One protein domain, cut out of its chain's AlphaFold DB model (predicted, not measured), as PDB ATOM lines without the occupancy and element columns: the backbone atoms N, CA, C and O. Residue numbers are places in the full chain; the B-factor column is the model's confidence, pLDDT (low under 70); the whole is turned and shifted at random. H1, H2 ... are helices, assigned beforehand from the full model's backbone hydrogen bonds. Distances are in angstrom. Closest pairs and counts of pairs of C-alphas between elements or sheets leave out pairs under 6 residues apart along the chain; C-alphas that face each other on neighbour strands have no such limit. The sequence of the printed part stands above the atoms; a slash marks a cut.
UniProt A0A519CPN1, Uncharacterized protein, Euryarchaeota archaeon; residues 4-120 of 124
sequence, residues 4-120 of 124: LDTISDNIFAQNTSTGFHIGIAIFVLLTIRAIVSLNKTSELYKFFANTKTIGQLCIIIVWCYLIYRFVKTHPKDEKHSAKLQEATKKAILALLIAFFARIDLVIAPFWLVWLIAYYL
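What this domain is: This is residues 4 to 120 of the 124 residues of an uncharacterized protein of Euryarchaeota archaeon (UniProt A0A519CPN1). A flat, loose slab of helices: the longest, H5, folds back beside H4 at one end and beside H6 at its other end, and H6 in turn lies side by side with H2. H3 bridges from H2 to H4 like the top of an arch, with H5 and H6 behind the opening, and residues 4 to 9 of H1 stick out at the foot of H2. The printed part has 117 residues with six named helices, H1 to H6 in chain order, and no named strand: all helix. The radius of gyration of the C-alphas is 17.5 A and the spans are 48 by 40 by 16 A.

How they stand to each other: Start at H5, residues 78 to 102; its residues 81 to 88 alone touch H4, residues 51 to 73, through residues 64 to 71 alone, closest at the C-alphas of Val 71 and Ser 81, 5.3 A. This helical hairpin runs opposite ways at a shallow tilt of 19 degrees. Residues 93 to 101 of H5 alone touch residues 108 to 113 alone of H6, residues 107 to 119, in a second hairpin, closest at the C-alphas of Ile 97 and Pro 109, 5.0 A. H6 touches H2, residues 16 to 37, opposite ways at a shallow tilt of 8 degrees; the closest C-alphas, of Phe 20 and Tyr 119, are 5.7 A apart. H1, residues 4 to 12, only just touches H2, with 3 pairs of C-alphas within 8 A, the closest those of Ile 11 and Gly 19, 6.0 A. H3, residues 41 to 49, and H5 are near each other. H2 and H4 are apart. In all six helices every O i to N i+4 pair is within hydrogen-bond range.

Where its parts are: Find C-alpha 78 at (-18.550, 49.605, -0.129); from there H5 runs 36.0 A to C-alpha 102. H4 measures 32.7 A, H2 31.1 A and H6 18.8 A, ending at C-alpha 119, (-17.208, 27.831, -6.019).

The domain as a whole: The C-alphas farthest apart, of Ser 37 and Lys 76, are 50.1 A apart. The printed part has no cut, and its links are tight. Look for low confidence at residue 14, under 70.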
ATOM      1  N   LEU A   4     -21.228   5.937  -8.695       83.69
ATOM      2  CA  LEU A   4     -21.482   7.314  -9.123       83.69
ATOM      3  C   LEU A   4     -21.997   8.199  -7.981       83.69
ATOM      4  O   LEU A   4     -21.491   9.304  -7.821       83.69
ATOM      5  N   ASP A   5     -22.916   7.697  -7.153       83.25
ATOM      6  CA  ASP A   5     -23.429   8.429  -5.983       83.25
ATOM      7  C   ASP A   5     -22.300   8.689  -4.977       83.25
ATOM      8  O   ASP A   5     -22.117   9.798  -4.492       83.25
ATOM      9  N   THR A   6     -21.455   7.678  -4.751       83.00
ATOM     10  CA  THR A   6     -20.307   7.774  -3.834       83.00
ATOM     11  C   THR A   6     -19.268   8.786  -4.328       83.00
ATOM     12  O   THR A   6     -18.680   9.516  -3.533       83.00
ATOM     13  N   ILE A   7     -19.021   8.845  -5.641       79.56
ATOM     14  CA  ILE A   7     -18.127   9.839  -6.251       79.56
ATOM     15  C   ILE A   7     -18.747  11.238  -6.167       79.56
ATOM     16  O   ILE A   7     -18.045  12.187  -5.828       79.56
ATOM     17  N   SER A   8     -20.045  11.361  -6.450       80.81
ATOM     18  CA  SER A   8     -20.784  12.622  -6.370       80.81
ATOM     19  C   SER A   8     -20.723  13.212  -4.962       80.81
ATOM     20  O   SER A   8     -20.284  14.350  -4.802       80.81
ATOM     21  N   ASP A   9     -21.066  12.429  -3.940       81.81
ATOM     22  CA  ASP A   9     -21.051  12.883  -2.548       81.81
ATOM     23  C   ASP A   9     -19.632  13.261  -2.105       81.81
ATOM     24  O   ASP A   9     -19.414  14.308  -1.500       81.81
ATOM     25  N   ASN A  10     -18.623  12.480  -2.494       76.44
ATOM     26  CA  ASN A  10     -17.234  12.791  -2.158       76.44
ATOM     27  C   ASN A  10     -16.682  14.048  -2.842       76.44
ATOM     28  O   ASN A  10     -15.678  14.570  -2.367       76.44
ATOM     29  N   ILE A  11     -17.264  14.512  -3.949       72.88
ATOM     30  CA  ILE A  11     -16.806  15.718  -4.657       72.88
ATOM     31  C   ILE A  11     -17.638  16.936  -4.247       72.88
ATOM     32  O   ILE A  11     -17.074  17.990  -3.962       72.88
ATOM     33  N   PHE A  12     -18.964  16.792  -4.207       75.94
ATOM     34  CA  PHE A  12     -19.898  17.909  -4.054       75.94
ATOM     35  C   PHE A  12     -20.462  18.064  -2.641       75.94
ATOM     36  O   PHE A  12     -20.886  19.164  -2.302       75.94
ATOM     37  N   ALA A  13     -20.439  17.023  -1.800       74.12
ATOM     38  CA  ALA A  13     -20.839  17.141  -0.393       74.12
ATOM     39  C   ALA A  13     -19.682  17.591   0.521       74.12
ATOM     40  O   ALA A  13     -19.836  17.652   1.742       74.12
ATOM     41  N   GLN A  14     -18.512  17.910  -0.047       67.75
ATOM     42  CA  GLN A  14     -17.410  18.514   0.698       67.75
ATOM     43  C   GLN A  14     -17.625  20.014   0.917       67.75
ATOM     44  O   GLN A  14     -18.353  20.678   0.185       67.75
ATOM     45  N   ASN A  15     -16.928  20.562   1.914       73.56
ATOM     46  CA  ASN A  15     -16.870  22.002   2.151       73.56
ATOM     47  C   ASN A  15     -16.438  22.744   0.866       73.56
ATOM     48  O   ASN A  15     -15.504  22.302   0.189       73.56
ATOM     49  N   THR A  16     -17.078  23.877   0.553       72.44
ATOM     50  CA  THR A  16     -16.913  24.658  -0.689       72.44
ATOM     51  C   THR A  16     -15.444  24.911  -1.038       72.44
ATOM     52  O   THR A  16     -15.037  24.765  -2.189       72.44
ATOM     53  N   SER A  17     -14.611  25.206  -0.033       76.44
ATOM     54  CA  SER A  17     -13.166  25.413  -0.208       76.44
ATOM     55  C   SER A  17     -12.430  24.152  -0.689       76.44
ATOM     56  O   SER A  17     -11.637  24.199  -1.630       76.44
ATOM     57  N   THR A  18     -12.715  22.994  -0.091       80.06
ATOM     58  CA  THR A  18     -12.062  21.729  -0.458       80.06
ATOM     59  C   THR A  18     -12.504  21.263  -1.844       80.06
ATOM     60  O   THR A  18     -11.656  20.894  -2.658       80.06
ATOM     61  N   GLY A  19     -13.802  21.372  -2.155       80.69
ATOM     62  CA  GLY A  19     -14.333  21.092  -3.493       80.69
ATOM     63  C   GLY A  19     -13.703  21.982  -4.570       80.69
ATOM     64  O   GLY A  19     -13.303  21.487  -5.626       80.69
ATOM     65  N   PHE A  20     -13.502  23.272  -4.277       83.50
ATOM     66  CA  PHE A  20     -12.831  24.207  -5.183       83.50
ATOM     67  C   PHE A  20     -11.382  23.812  -5.469       83.50
ATOM     68  O   PHE A  20     -10.965  23.783  -6.630       83.50
ATOM     69  N   HIS A  21     -10.611  23.476  -4.432       84.94
ATOM     70  CA  HIS A  21      -9.222  23.048  -4.591       84.94
ATOM     71  C   HIS A  21      -9.107  21.772  -5.425       84.94
ATOM     72  O   HIS A  21      -8.246  21.701  -6.304       84.94
ATOM     73  N   ILE A  22      -9.991  20.796  -5.196       86.88
ATOM     74  CA  ILE A  22     -10.060  19.577  -6.006       86.88
ATOM     75  C   ILE A  22     -10.393  19.942  -7.457       86.88
ATOM     76  O   ILE A  22      -9.658  19.558  -8.363       86.88
ATOM     77  N   GLY A  23     -11.437  20.742  -7.686       87.56
ATOM     78  CA  GLY A  23     -11.842  21.179  -9.022       87.56
ATOM     79  C   GLY A  23     -10.719  21.883  -9.789       87.56
ATOM     80  O   GLY A  23     -10.421  21.510 -10.925       87.56
ATOM     81  N   ILE A  24     -10.030  22.836  -9.153       89.38
ATOM     82  CA  ILE A  24      -8.864  23.516  -9.735       89.38
ATOM     83  C   ILE A  24      -7.724  22.541 -10.013       89.38
ATOM     84  O   ILE A  24      -7.107  22.630 -11.074       89.38
ATOM     85  N   ALA A  25      -7.423  21.617  -9.100       90.25
ATOM     86  CA  ALA A  25      -6.347  20.655  -9.310       90.25
ATOM     87  C   ALA A  25      -6.618  19.792 -10.551       90.25
ATOM     88  O   ALA A  25      -5.738  19.644 -11.401       90.25
ATOM     89  N   ILE A  26      -7.849  19.291 -10.711       90.69
ATOM     90  CA  ILE A  26      -8.216  18.506 -11.894       90.69
ATOM     91  C   ILE A  26      -8.198  19.397 -13.151       90.69
ATOM     92  O   ILE A  26      -7.655  18.985 -14.179       90.69
ATOM     93  N   PHE A  27      -8.685  20.639 -13.066       91.75
ATOM     94  CA  PHE A  27      -8.606  21.617 -14.156       91.75
ATOM     95  C   PHE A  27      -7.175  21.850 -14.640       91.75
ATOM     96  O   PHE A  27      -6.901  21.753 -15.841       91.75
ATOM     97  N   VAL A  28      -6.246  22.101 -13.722       92.12
ATOM     98  CA  VAL A  28      -4.831  22.320 -14.036       92.12
ATOM     99  C   VAL A  28      -4.220  21.067 -14.660       92.12
ATOM    100  O   VAL A  28      -3.559  21.169 -15.693       92.12
ATOM    101  N   LEU A  29      -4.485  19.882 -14.102       92.81
ATOM    102  CA  LEU A  29      -3.965  18.618 -14.633       92.81
ATOM    103  C   LEU A  29      -4.446  18.344 -16.063       92.81
ATOM    104  O   LEU A  29      -3.626  18.023 -16.928       92.81
ATOM    105  N   LEU A  30      -5.746  18.504 -16.347       91.25
ATOM    106  CA  LEU A  30      -6.264  18.310 -17.706       91.25
ATOM    107  C   LEU A  30      -5.742  19.377 -18.668       91.25
ATOM    108  O   LEU A  30      -5.420  19.051 -19.809       91.25
ATOM    109  N   THR A  31      -5.602  20.622 -18.211       91.69
ATOM    110  CA  THR A  31      -5.075  21.717 -19.036       91.69
ATOM    111  C   THR A  31      -3.614  21.472 -19.410       91.69
ATOM    112  O   THR A  31      -3.268  21.554 -20.587       91.69
ATOM    113  N   ILE A  32      -2.759  21.086 -18.454       91.25
ATOM    114  CA  ILE A  32      -1.355  20.724 -18.719       91.25
ATOM    115  C   ILE A  32      -1.287  19.537 -19.680       91.25
ATOM    116  O   ILE A  32      -0.562  19.588 -20.676       91.25
ATOM    117  N   ARG A  33      -2.073  18.484 -19.426       91.25
ATOM    118  CA  ARG A  33      -2.136  17.317 -20.312       91.25
ATOM    119  C   ARG A  33      -2.541  17.712 -21.732       91.25
ATOM    120  O   ARG A  33      -1.927  17.232 -22.681       91.25
ATOM    121  N   ALA A  34      -3.535  18.583 -21.887       90.25
ATOM    122  CA  ALA A  34      -3.990  19.061 -23.187       90.25
ATOM    123  C   ALA A  34      -2.910  19.889 -23.902       90.25
ATOM    124  O   ALA A  34      -2.651  19.658 -25.080       90.25
ATOM    125  N   ILE A  35      -2.218  20.785 -23.190       90.56
ATOM    126  CA  ILE A  35      -1.099  21.576 -23.731       90.56
ATOM    127  C   ILE A  35      -0.004  20.665 -24.296       90.56
ATOM    128  O   ILE A  35       0.465  20.889 -25.415       90.56
ATOM    129  N   VAL A  36       0.399  19.650 -23.526       90.38
ATOM    130  CA  VAL A  36       1.443  18.698 -23.930       90.38
ATOM    131  C   VAL A  36       0.960  17.835 -25.094       90.38
ATOM    132  O   VAL A  36       1.648  17.733 -26.101       90.38
ATOM    133  N   SER A  37      -0.250  17.274 -25.003       89.12
ATOM    134  CA  SER A  37      -0.818  16.412 -26.047       89.12
ATOM    135  C   SER A  37      -1.012  17.130 -27.383       89.12
ATOM    136  O   SER A  37      -0.926  16.495 -28.430       89.12
ATOM    137  N   LEU A  38      -1.300  18.433 -27.358       88.69
ATOM    138  CA  LEU A  38      -1.508  19.252 -28.551       88.69
ATOM    139  C   LEU A  38      -0.228  19.979 -29.003       88.69
ATOM    140  O   LEU A  38      -0.292  20.794 -29.923       88.69
ATOM    141  N   ASN A  39       0.921  19.722 -28.360       89.25
ATOM    142  CA  ASN A  39       2.206  20.388 -28.616       89.25
ATOM    143  C   ASN A  39       2.121  21.931 -28.616       89.25
ATOM    144  O   ASN A  39       2.844  22.621 -29.338       89.25
ATOM    145  N   LYS A  40       1.251  22.503 -27.771       89.25
ATOM    146  CA  LYS A  40       1.018  23.960 -27.678       89.25
ATOM    147  C   LYS A  40       2.048  24.687 -26.809       89.25
ATOM    148  O   LYS A  40       1.943  25.893 -26.600       89.25
ATOM    149  N   THR A  41       3.075  23.985 -26.330       87.06
ATOM    150  CA  THR A  41       4.173  24.550 -25.528       87.06
ATOM    151  C   THR A  41       4.911  25.676 -26.258       87.06
ATOM    152  O   THR A  41       5.261  26.683 -25.644       87.06
ATOM    153  N   SER A  42       5.088  25.553 -27.576       87.62
ATOM    154  CA  SER A  42       5.719  26.595 -28.393       87.62
ATOM    155  C   SER A  42       4.861  27.862 -28.506       87.62
ATOM    156  O   SER A  42       5.397  28.965 -28.438       87.62
ATOM    157  N   GLU A  43       3.537  27.728 -28.615       87.69
ATOM    158  CA  GLU A  43       2.606  28.863 -28.663       87.69
ATOM    159  C   GLU A  43       2.529  29.591 -27.319       87.69
ATOM    160  O   GLU A  43       2.522  30.822 -27.288       87.69
ATOM    161  N   LEU A  44       2.580  28.850 -26.206       87.00
ATOM    162  CA  LEU A  44       2.725  29.434 -24.870       87.00
ATOM    163  C   LEU A  44       3.999  30.271 -24.767       87.00
ATOM    164  O   LEU A  44       3.951  31.425 -24.347       87.00
ATOM    165  N   TYR A  45       5.132  29.715 -25.199       87.81
ATOM    166  CA  TYR A  45       6.395  30.443 -25.189       87.81
ATOM    167  C   TYR A  45       6.330  31.704 -26.063       87.81
ATOM    168  O   TYR A  45       6.686  32.785 -25.602       87.81
ATOM    169  N   LYS A  46       5.809  31.605 -27.294       89.44
ATOM    170  CA  LYS A  46       5.637  32.760 -28.193       89.44
ATOM    171  C   LYS A  46       4.738  33.838 -27.591       89.44
ATOM    172  O   LYS A  46       5.010  35.021 -27.778       89.44
ATOM    173  N   PHE A  47       3.683  33.446 -26.879       87.62
ATOM    174  CA  PHE A  47       2.782  34.381 -26.213       87.62
ATOM    175  C   PHE A  47       3.519  35.205 -25.153       87.62
ATOM    176  O   PHE A  47       3.447  36.433 -25.174       87.62
ATOM    177  N   PHE A  48       4.280  34.547 -24.275       86.50
ATOM    178  CA  PHE A  48       5.033  35.228 -23.217       86.50
ATOM    179  C   PHE A  48       6.318  35.900 -23.708       86.50
ATOM    180  O   PHE A  48       6.783  36.832 -23.067       86.50
ATOM    181  N   ALA A  49       6.879  35.493 -24.847       90.75
ATOM    182  CA  ALA A  49       8.025  36.161 -25.464       90.75
ATOM    183  C   ALA A  49       7.633  37.428 -26.253       90.75
ATOM    184  O   ALA A  49       8.494  38.230 -26.614       90.75
ATOM    185  N   ASN A  50       6.344  37.630 -26.542       91.69
ATOM    186  CA  ASN A  50       5.878  38.770 -27.320       91.69
ATOM    187  C   ASN A  50       5.824  40.044 -26.464       91.69
ATOM    188  O   ASN A  50       4.949  40.210 -25.614       91.69
ATOM    189  N   THR A  51       6.709  41.000 -26.755       90.06
ATOM    190  CA  THR A  51       6.796  42.286 -26.046       90.06
ATOM    191  C   THR A  51       5.484  43.074 -26.064       90.06
ATOM    192  O   THR A  51       5.162  43.737 -25.080       90.06
ATOM    193  N   LYS A  52       4.690  42.992 -27.144       92.00
ATOM    194  CA  LYS A  52       3.382  43.668 -27.219       92.00
ATOM    195  C   LYS A  52       2.396  43.060 -26.225       92.00
ATOM    196  O   LYS A  52       1.727  43.793 -25.503       92.00
ATOM    197  N   THR A  53       2.347  41.730 -26.168       89.25
ATOM    198  CA  THR A  53       1.503  40.987 -25.226       89.25
ATOM    199  C   THR A  53       1.916  41.275 -23.787       89.25
ATOM    200  O   THR A  53       1.063  41.612 -22.972       89.25
ATOM    201  N   ILE A  54       3.217  41.236 -23.483       91.56
ATOM    202  CA  ILE A  54       3.733  41.590 -22.154       91.56
ATOM    203  C   ILE A  54       3.347  43.025 -21.784       91.56
ATOM    204  O   ILE A  54       2.847  43.253 -20.688       91.56
ATOM    205  N   GLY A  55       3.518  43.986 -22.697       93.12
ATOM    206  CA  GLY A  55       3.132  45.379 -22.460       93.12
ATOM    207  C   GLY A  55       1.652  45.526 -22.095       93.12
ATOM    208  O   GLY A  55       1.320  46.206 -21.125       93.12
ATOM    209  N   GLN A  56       0.763  44.833 -22.811       92.62
ATOM    210  CA  GLN A  56      -0.671  44.807 -22.501       92.62
ATOM    211  C   GLN A  56      -0.964  44.147 -21.144       92.62
ATOM    212  O   GLN A  56      -1.760  44.677 -20.369       92.62
ATOM    213  N   LEU A  57      -0.295  43.036 -20.817       91.69
ATOM    214  CA  LEU A  57      -0.430  42.379 -19.512       91.69
ATOM    215  C   LEU A  57       0.042  43.284 -18.367       91.69
ATOM    216  O   LEU A  57      -0.629  43.356 -17.342       91.69
ATOM    217  N   CYS A  58       1.136  44.029 -18.547       93.75
ATOM    218  CA  CYS A  58       1.610  45.002 -17.564       93.75
ATOM    219  C   CYS A  58       0.556  46.078 -17.277       93.75
ATOM    220  O   CYS A  58       0.321  46.401 -16.115       93.75
ATOM    221  N   ILE A  59      -0.122  46.595 -18.309       94.44
ATOM    222  CA  ILE A  59      -1.214  47.568 -18.135       94.44
ATOM    223  C   ILE A  59      -2.352  46.956 -17.310       94.44
ATOM    224  O   ILE A  59      -2.833  47.593 -16.374       94.44
ATOM    225  N   ILE A  60      -2.744  45.711 -17.602       93.81
ATOM    226  CA  ILE A  60      -3.791  45.003 -16.849       93.81
ATOM    227  C   ILE A  60      -3.385  44.824 -15.379       93.81
ATOM    228  O   ILE A  60      -4.192  45.086 -14.488       93.81
ATOM    229  N   ILE A  61      -2.136  44.429 -15.112       93.38
ATOM    230  CA  ILE A  61      -1.609  44.254 -13.749       93.38
ATOM    231  C   ILE A  61      -1.626  45.583 -12.987       93.38
ATOM    232  O   ILE A  61      -2.110  45.634 -11.855       93.38
ATOM    233  N   VAL A  62      -1.153  46.666 -13.610       95.38
ATOM    234  CA  VAL A  62      -1.190  48.012 -13.019       95.38
ATOM    235  C   VAL A  62      -2.630  48.419 -12.714       95.38
ATOM    236  O   VAL A  62      -2.905  48.912 -11.622       95.38
ATOM    237  N   TRP A  63      -3.567  48.158 -13.625       94.25
ATOM    238  CA  TRP A  63      -4.978  48.482 -13.423       94.25
ATOM    239  C   TRP A  63      -5.597  47.707 -12.252       94.25
ATOM    240  O   TRP A  63      -6.246  48.300 -11.389       94.25
ATOM    241  N   CYS A  64      -5.328  46.402 -12.159       92.69
ATOM    242  CA  CYS A  64      -5.761  45.574 -11.030       92.69
ATOM    243  C   CYS A  64      -5.177  46.083  -9.703       92.69
ATOM    244  O   CYS A  64      -5.881  46.139  -8.693       92.69
ATOM    245  N   TYR A  65      -3.908  46.504  -9.704       93.00
ATOM    246  CA  TYR A  65      -3.255  47.075  -8.528       93.00
ATOM    247  C   TYR A  65      -3.878  48.409  -8.093       93.00
ATOM    248  O   TYR A  65      -4.077  48.632  -6.897       93.00
ATOM    249  N   LEU A  66      -4.233  49.284  -9.039       92.94
ATOM    250  CA  LEU A  66      -4.933  50.537  -8.741       92.94
ATOM    251  C   LEU A  66      -6.301  50.279  -8.101       92.94
ATOM    252  O   LEU A  66      -6.618  50.912  -7.095       92.94
ATOM    253  N   ILE A  67      -7.070  49.320  -8.628       91.94
ATOM    254  CA  ILE A  67      -8.359  48.915  -8.047       91.94
ATOM    255  C   ILE A  67      -8.162  48.371  -6.631       91.94
ATOM    256  O   ILE A  67      -8.836  48.817  -5.703       91.94
ATOM    257  N   TYR A  68      -7.200  47.466  -6.437       89.56
ATOM    258  CA  TYR A  68      -6.868  46.935  -5.115       89.56
ATOM    259  C   TYR A  68      -6.517  48.049  -4.118       89.56
ATOM    260  O   TYR A  68      -7.037  48.075  -3.000       89.56
ATOM    261  N   ARG A  69      -5.672  49.006  -4.525       91.50
ATOM    262  CA  ARG A  69      -5.294  50.147  -3.685       91.50
ATOM    263  C   ARG A  69      -6.505  51.013  -3.351       91.50
ATOM    264  O   ARG A  69      -6.670  51.362  -2.189       91.50
ATOM    265  N   PHE A  70      -7.340  51.327  -4.342       89.44
ATOM    266  CA  PHE A  70      -8.530  52.158  -4.170       89.44
ATOM    267  C   PHE A  70      -9.495  51.559  -3.143       89.44
ATOM    268  O   PHE A  70      -9.871  52.249  -2.195       89.44
ATOM    269  N   VAL A  71      -9.826  50.272  -3.300       87.38
ATOM    270  CA  VAL A  71     -10.701  49.524  -2.384       87.38
ATOM    271  C   VAL A  71     -10.139  49.544  -0.961       87.38
ATOM    272  O   VAL A  71     -10.874  49.752  -0.001       87.38
ATOM    273  N   LYS A  72      -8.822  49.367  -0.810       87.12
ATOM    274  CA  LYS A  72      -8.168  49.348   0.503       87.12
ATOM    275  C   LYS A  72      -8.172  50.714   1.201       87.12
ATOM    276  O   LYS A  72      -8.228  50.764   2.427       87.12
ATOM    277  N   THR A  73      -8.075  51.816   0.454       88.25
ATOM    278  CA  THR A  73      -7.985  53.174   1.022       88.25
ATOM    279  C   THR A  73      -9.334  53.880   1.180       88.25
ATOM    280  O   THR A  73      -9.390  54.872   1.902       88.25
ATOM    281  N   HIS A  74     -10.409  53.392   0.553       85.00
ATOM    282  CA  HIS A  74     -11.754  53.991   0.612       85.00
ATOM    283  C   HIS A  74     -12.812  53.001   1.142       85.00
ATOM    284  O   HIS A  74     -13.786  52.709   0.450       85.00
ATOM    285  N   PRO A  75     -12.680  52.501   2.387       76.50
ATOM    286  CA  PRO A  75     -13.580  51.479   2.929       76.50
ATOM    287  C   PRO A  75     -15.031  51.955   3.114       76.50
ATOM    288  O   PRO A  75     -15.918  51.133   3.278       76.50
ATOM    289  N   LYS A  76     -15.295  53.271   3.082       77.00
ATOM    290  CA  LYS A  76     -16.649  53.836   3.231       77.00
ATOM    291  C   LYS A  76     -17.496  53.760   1.951       77.00
ATOM    292  O   LYS A  76     -18.704  53.948   2.028       77.00
ATOM    293  N   ASP A  77     -16.885  53.461   0.802       79.50
ATOM    294  CA  ASP A  77     -17.556  53.316  -0.498       79.50
ATOM    295  C   ASP A  77     -17.748  51.832  -0.859       79.50
ATOM    296  O   ASP A  77     -17.312  51.358  -1.914       79.50
ATOM    297  N   GLU A  78     -18.394  51.063   0.023       78.06
ATOM    298  CA  GLU A  78     -18.550  49.605  -0.129       78.06
ATOM    299  C   GLU A  78     -19.234  49.222  -1.448       78.06
ATOM    300  O   GLU A  78     -18.760  48.342  -2.165       78.06
ATOM    301  N   LYS A  79     -20.293  49.941  -1.842       81.19
ATOM    302  CA  LYS A  79     -21.028  49.666  -3.089       81.19
ATOM    303  C   LYS A  79     -20.176  49.899  -4.341       81.19
ATOM    304  O   LYS A  79     -20.275  49.147  -5.310       81.19
ATOM    305  N   HIS A  80     -19.345  50.942  -4.344       83.06
ATOM    306  CA  HIS A  80     -18.462  51.228  -5.477       83.06
ATOM    307  C   HIS A  80     -17.285  50.244  -5.520       83.06
ATOM    308  O   HIS A  80     -16.938  49.731  -6.584       83.06
ATOM    309  N   SER A  81     -16.733  49.918  -4.352       85.50
ATOM    310  CA  SER A  81     -15.654  48.945  -4.186       85.50
ATOM    311  C   SER A  81     -16.068  47.538  -4.622       85.50
ATOM    312  O   SER A  81     -15.333  46.900  -5.374       85.50
ATOM    313  N   ALA A  82     -17.268  47.085  -4.242       85.44
ATOM    314  CA  ALA A  82     -17.823  45.800  -4.667       85.44
ATOM    315  C   ALA A  82     -17.966  45.724  -6.195       85.44
ATOM    316  O   ALA A  82     -17.487  44.776  -6.818       85.44
ATOM    317  N   LYS A  83     -18.509  46.779  -6.824       87.06
ATOM    318  CA  LYS A  83     -18.634  46.862  -8.289       87.06
ATOM    319  C   LYS A  83     -17.275  46.768  -8.997       87.06
ATOM    320  O   LYS A  83     -17.156  46.095 -10.019       87.06
ATOM    321  N   LEU A  84     -16.248  47.440  -8.473       88.88
ATOM    322  CA  LEU A  84     -14.894  47.389  -9.034       88.88
ATOM    323  C   LEU A  84     -14.260  46.000  -8.890       88.88
ATOM    324  O   LEU A  84     -13.630  45.511  -9.833       88.88
ATOM    325  N   GLN A  85     -14.435  45.347  -7.741       86.06
ATOM    326  CA  GLN A  85     -13.955  43.983  -7.520       86.06
ATOM    327  C   GLN A  85     -14.635  42.992  -8.466       86.06
ATOM    328  O   GLN A  85     -13.957  42.187  -9.102       86.06
ATOM    329  N   GLU A  86     -15.955  43.074  -8.607       86.69
ATOM    330  CA  GLU A  86     -16.730  42.203  -9.490       86.69
ATOM    331  C   GLU A  86     -16.322  42.381 -10.961       86.69
ATOM    332  O   GLU A  86     -16.039  41.401 -11.657       86.69
ATOM    333  N   ALA A  87     -16.184  43.632 -11.415       89.81
ATOM    334  CA  ALA A  87     -15.693  43.943 -12.754       89.81
ATOM    335  C   ALA A  87     -14.273  43.397 -12.987       89.81
ATOM    336  O   ALA A  87     -13.989  42.854 -14.053       89.81
ATOM    337  N   THR A  88     -13.398  43.480 -11.980       90.38
ATOM    338  CA  THR A  88     -12.033  42.934 -12.051       90.38
ATOM    339  C   THR A  88     -12.045  41.411 -12.165       90.38
ATOM    340  O   THR A  88     -11.350  40.865 -13.021       90.38
ATOM    341  N   LYS A  89     -12.876  40.714 -11.377       87.12
ATOM    342  CA  LYS A  89     -13.055  39.253 -11.481       87.12
ATOM    343  C   LYS A  89     -13.504  38.857 -12.899       87.12
ATOM    344  O   LYS A  89     -12.900  37.975 -13.508       87.12
ATOM    345  N   LYS A  90     -14.508  39.553 -13.454       89.12
ATOM    346  CA  LYS A  90     -15.030  39.365 -14.831       89.12
ATOM    347  C   LYS A  90     -13.974  39.617 -15.901       89.12
ATOM    348  O   LYS A  90     -13.816  38.794 -16.802       89.12
ATOM    349  N   ALA A  91     -13.196  40.687 -15.772       91.44
ATOM    350  CA  ALA A  91     -12.115  41.001 -16.702       91.44
ATOM    351  C   ALA A  91     -10.992  39.949 -16.680       91.44
ATOM    352  O   ALA A  91     -10.527  39.531 -17.740       91.44
ATOM    353  N   ILE A  92     -10.582  39.483 -15.494       90.88
ATOM    354  CA  ILE A  92      -9.554  38.442 -15.359       90.88
ATOM    355  C   ILE A  92     -10.042  37.128 -15.973       90.88
ATOM    356  O   ILE A  92      -9.287  36.497 -16.713       90.88
ATOM    357  N   LEU A  93     -11.298  36.728 -15.743       91.12
ATOM    358  CA  LEU A  93     -11.814  35.520 -16.383       91.12
ATOM    359  C   LEU A  93     -11.866  35.666 -17.908       91.12
ATOM    360  O   LEU A  93     -11.417  34.772 -18.620       91.12
ATOM    361  N   ALA A  94     -12.342  36.799 -18.425       92.19
ATOM    362  CA  ALA A  94     -12.349  37.048 -19.865       92.19
ATOM    363  C   ALA A  94     -10.935  36.972 -20.473       92.19
ATOM    364  O   ALA A  94     -10.757  36.398 -21.548       92.19
ATOM    365  N   LEU A  95      -9.919  37.478 -19.763       92.38
ATOM    366  CA  LEU A  95      -8.518  37.361 -20.169       92.38
ATOM    367  C   LEU A  95      -8.055  35.897 -20.222       92.38
ATOM    368  O   LEU A  95      -7.416  35.500 -21.196       92.38
ATOM    369  N   LEU A  96      -8.399  35.086 -19.217       91.94
ATOM    370  CA  LEU A  96      -8.077  33.654 -19.196       91.94
ATOM    371  C   LEU A  96      -8.768  32.901 -20.340       91.94
ATOM    372  O   LEU A  96      -8.130  32.099 -21.020       91.94
ATOM    373  N   ILE A  97     -10.044  33.194 -20.607       92.50
ATOM    374  CA  ILE A  97     -10.793  32.616 -21.731       92.50
ATOM    375  C   ILE A  97     -10.121  32.971 -23.061       92.50
ATOM    376  O   ILE A  97      -9.863  32.082 -23.874       92.50
ATOM    377  N   ALA A  98      -9.797  34.249 -23.272       91.56
ATOM    378  CA  ALA A  98      -9.132  34.713 -24.487       91.56
ATOM    379  C   ALA A  98      -7.757  34.054 -24.673       91.56
ATOM    380  O   ALA A  98      -7.398  33.666 -25.787       91.56
ATOM    381  N   PHE A  99      -7.007  33.877 -23.584       91.00
ATOM    382  CA  PHE A  99      -5.731  33.173 -23.597       91.00
ATOM    383  C   PHE A  99      -5.885  31.703 -24.006       91.00
ATOM    384  O   PHE A  99      -5.188  31.253 -24.912       91.00
ATOM    385  N   PHE A 100      -6.816  30.961 -23.403       90.94
ATOM    386  CA  PHE A 100      -7.045  29.563 -23.775       90.94
ATOM    387  C   PHE A 100      -7.553  29.407 -25.210       90.94
ATOM    388  O   PHE A 100      -7.104  28.507 -25.919       90.94
ATOM    389  N   ALA A 101      -8.434  30.301 -25.664       88.88
ATOM    390  CA  ALA A 101      -8.901  30.324 -27.047       88.88
ATOM    391  C   ALA A 101      -7.748  30.568 -28.036       88.88
ATOM    392  O   ALA A 101      -7.694  29.940 -29.087       88.88
ATOM    393  N   ARG A 102      -6.782  31.426 -27.679       87.31
ATOM    394  CA  ARG A 102      -5.595  31.717 -28.498       87.31
ATOM    395  C   ARG A 102      -4.691  30.498 -28.715       87.31
ATOM    396  O   ARG A 102      -4.018  30.442 -29.738       87.31
ATOM    397  N   ILE A 103      -4.655  29.564 -27.764       88.19
ATOM    398  CA  ILE A 103      -3.854  28.328 -27.833       88.19
ATOM    399  C   ILE A 103      -4.687  27.097 -28.225       88.19
ATOM    400  O   ILE A 103      -4.232  25.967 -28.051       88.19
ATOM    401  N   ASP A 104      -5.890  27.316 -28.764       85.94
ATOM    402  CA  ASP A 104      -6.851  26.300 -29.215       85.94
ATOM    403  C   ASP A 104      -7.346  25.338 -28.118       85.94
ATOM    404  O   ASP A 104      -7.826  24.240 -28.399       85.94
ATOM    405  N   LEU A 105      -7.279  25.741 -26.846       88.06
ATOM    406  CA  LEU A 105      -7.807  24.964 -25.721       88.06
ATOM    407  C   LEU A 105      -9.274  25.303 -25.458       88.06
ATOM    408  O   LEU A 105      -9.622  25.747 -24.374       88.06
ATOM    409  N   VAL A 106     -10.150  25.080 -26.439       83.56
ATOM    410  CA  VAL A 106     -11.557  25.539 -26.418       83.56
ATOM    411  C   VAL A 106     -12.380  24.965 -25.250       83.56
ATOM    412  O   VAL A 106     -13.278  25.630 -24.740       83.56
ATOM    413  N   ILE A 107     -12.056  23.756 -24.780       86.31
ATOM    414  CA  ILE A 107     -12.777  23.093 -23.677       86.31
ATOM    415  C   ILE A 107     -12.368  23.654 -22.302       86.31
ATOM    416  O   ILE A 107     -13.176  23.665 -21.374       86.31
ATOM    417  N   ALA A 108     -11.141  24.167 -22.152       89.94
ATOM    418  CA  ALA A 108     -10.658  24.683 -20.869       89.94
ATOM    419  C   ALA A 108     -11.466  25.906 -20.365       89.94
ATOM    420  O   ALA A 108     -11.889  25.883 -19.209       89.94
ATOM    421  N   PRO A 109     -11.782  26.929 -21.188       90.94
ATOM    422  CA  PRO A 109     -12.679  28.026 -20.834       90.94
ATOM    423  C   PRO A 109     -14.008  27.586 -20.239       90.94
ATOM    424  O   PRO A 109     -14.417  28.126 -19.216       90.94
ATOM    425  N   PHE A 110     -14.666  26.600 -20.858       89.81
ATOM    426  CA  PHE A 110     -15.949  26.087 -20.383       89.81
ATOM    427  C   PHE A 110     -15.831  25.587 -18.943       89.81
ATOM    428  O   PHE A 110     -16.616  25.965 -18.073       89.81
ATOM    429  N   TRP A 111     -14.805  24.782 -18.677       88.50
ATOM    430  CA  TRP A 111     -14.644  24.188 -17.362       88.50
ATOM    431  C   TRP A 111     -14.192  25.196 -16.304       88.50
ATOM    432  O   TRP A 111     -14.662  25.155 -15.169       88.50
ATOM    433  N   LEU A 112     -13.345  26.152 -16.692       90.19
ATOM    434  CA  LEU A 112     -12.929  27.248 -15.824       90.19
ATOM    435  C   LEU A 112     -14.116  28.117 -15.392       90.19
ATOM    436  O   LEU A 112     -14.230  28.444 -14.213       90.19
ATOM    437  N   VAL A 113     -14.998  28.481 -16.331       90.56
ATOM    438  CA  VAL A 113     -16.209  29.263 -16.032       90.56
ATOM    439  C   VAL A 113     -17.089  28.518 -15.040       90.56
ATOM    440  O   VAL A 113     -17.536  29.120 -14.070       90.56
ATOM    441  N   TRP A 114     -17.288  27.214 -15.239       87.25
ATOM    442  CA  TRP A 114     -18.073  26.399 -14.315       87.25
ATOM    443  C   TRP A 114     -17.463  26.403 -12.907       87.25
ATOM    444  O   TRP A 114     -18.162  26.694 -11.941       87.25
ATOM    445  N   LEU A 115     -16.157  26.156 -12.774       87.19
ATOM    446  CA  LEU A 115     -15.494  26.151 -11.466       87.19
ATOM    447  C   LEU A 115     -15.602  27.496 -10.747       87.19
ATOM    448  O   LEU A 115     -15.874  27.525  -9.549       87.19
ATOM    449  N   ILE A 116     -15.406  28.601 -11.466       86.19
ATOM    450  CA  ILE A 116     -15.505  29.941 -10.882       86.19
ATOM    451  C   ILE A 116     -16.946  30.233 -10.464       86.19
ATOM    452  O   ILE A 116     -17.154  30.647  -9.332       86.19
ATOM    453  N   ALA A 117     -17.926  29.977 -11.330       84.94
ATOM    454  CA  ALA A 117     -19.330  30.253 -11.036       84.94
ATOM    455  C   ALA A 117     -19.880  29.401  -9.882       84.94
ATOM    456  O   ALA A 117     -20.728  29.867  -9.130       84.94
ATOM    457  N   TYR A 118     -19.413  28.158  -9.744       82.00
ATOM    458  CA  TYR A 118     -19.898  27.243  -8.711       82.00
ATOM    459  C   TYR A 118     -19.255  27.487  -7.339       82.00
ATOM    460  O   TYR A 118     -19.936  27.382  -6.326       82.00
ATOM    461  N   TYR A 119     -17.952  27.785  -7.285       77.75
ATOM    462  CA  TYR A 119     -17.208  27.831  -6.019       77.75
ATOM    463  C   TYR A 119     -16.864  29.233  -5.516       77.75
ATOM    464  O   TYR A 119     -16.612  29.398  -4.323       77.75
ATOM    465  N   LEU A 120     -16.815  30.241  -6.389       74.88
ATOM    466  CA  LEU A 120     -16.748  31.632  -5.954       74.88
ATOM    467  C   LEU A 120     -18.177  32.182  -5.930       74.88
ATOM    468  O   LEU A 120     -18.630  32.752  -6.919       74.88
TER     469      LEU A 120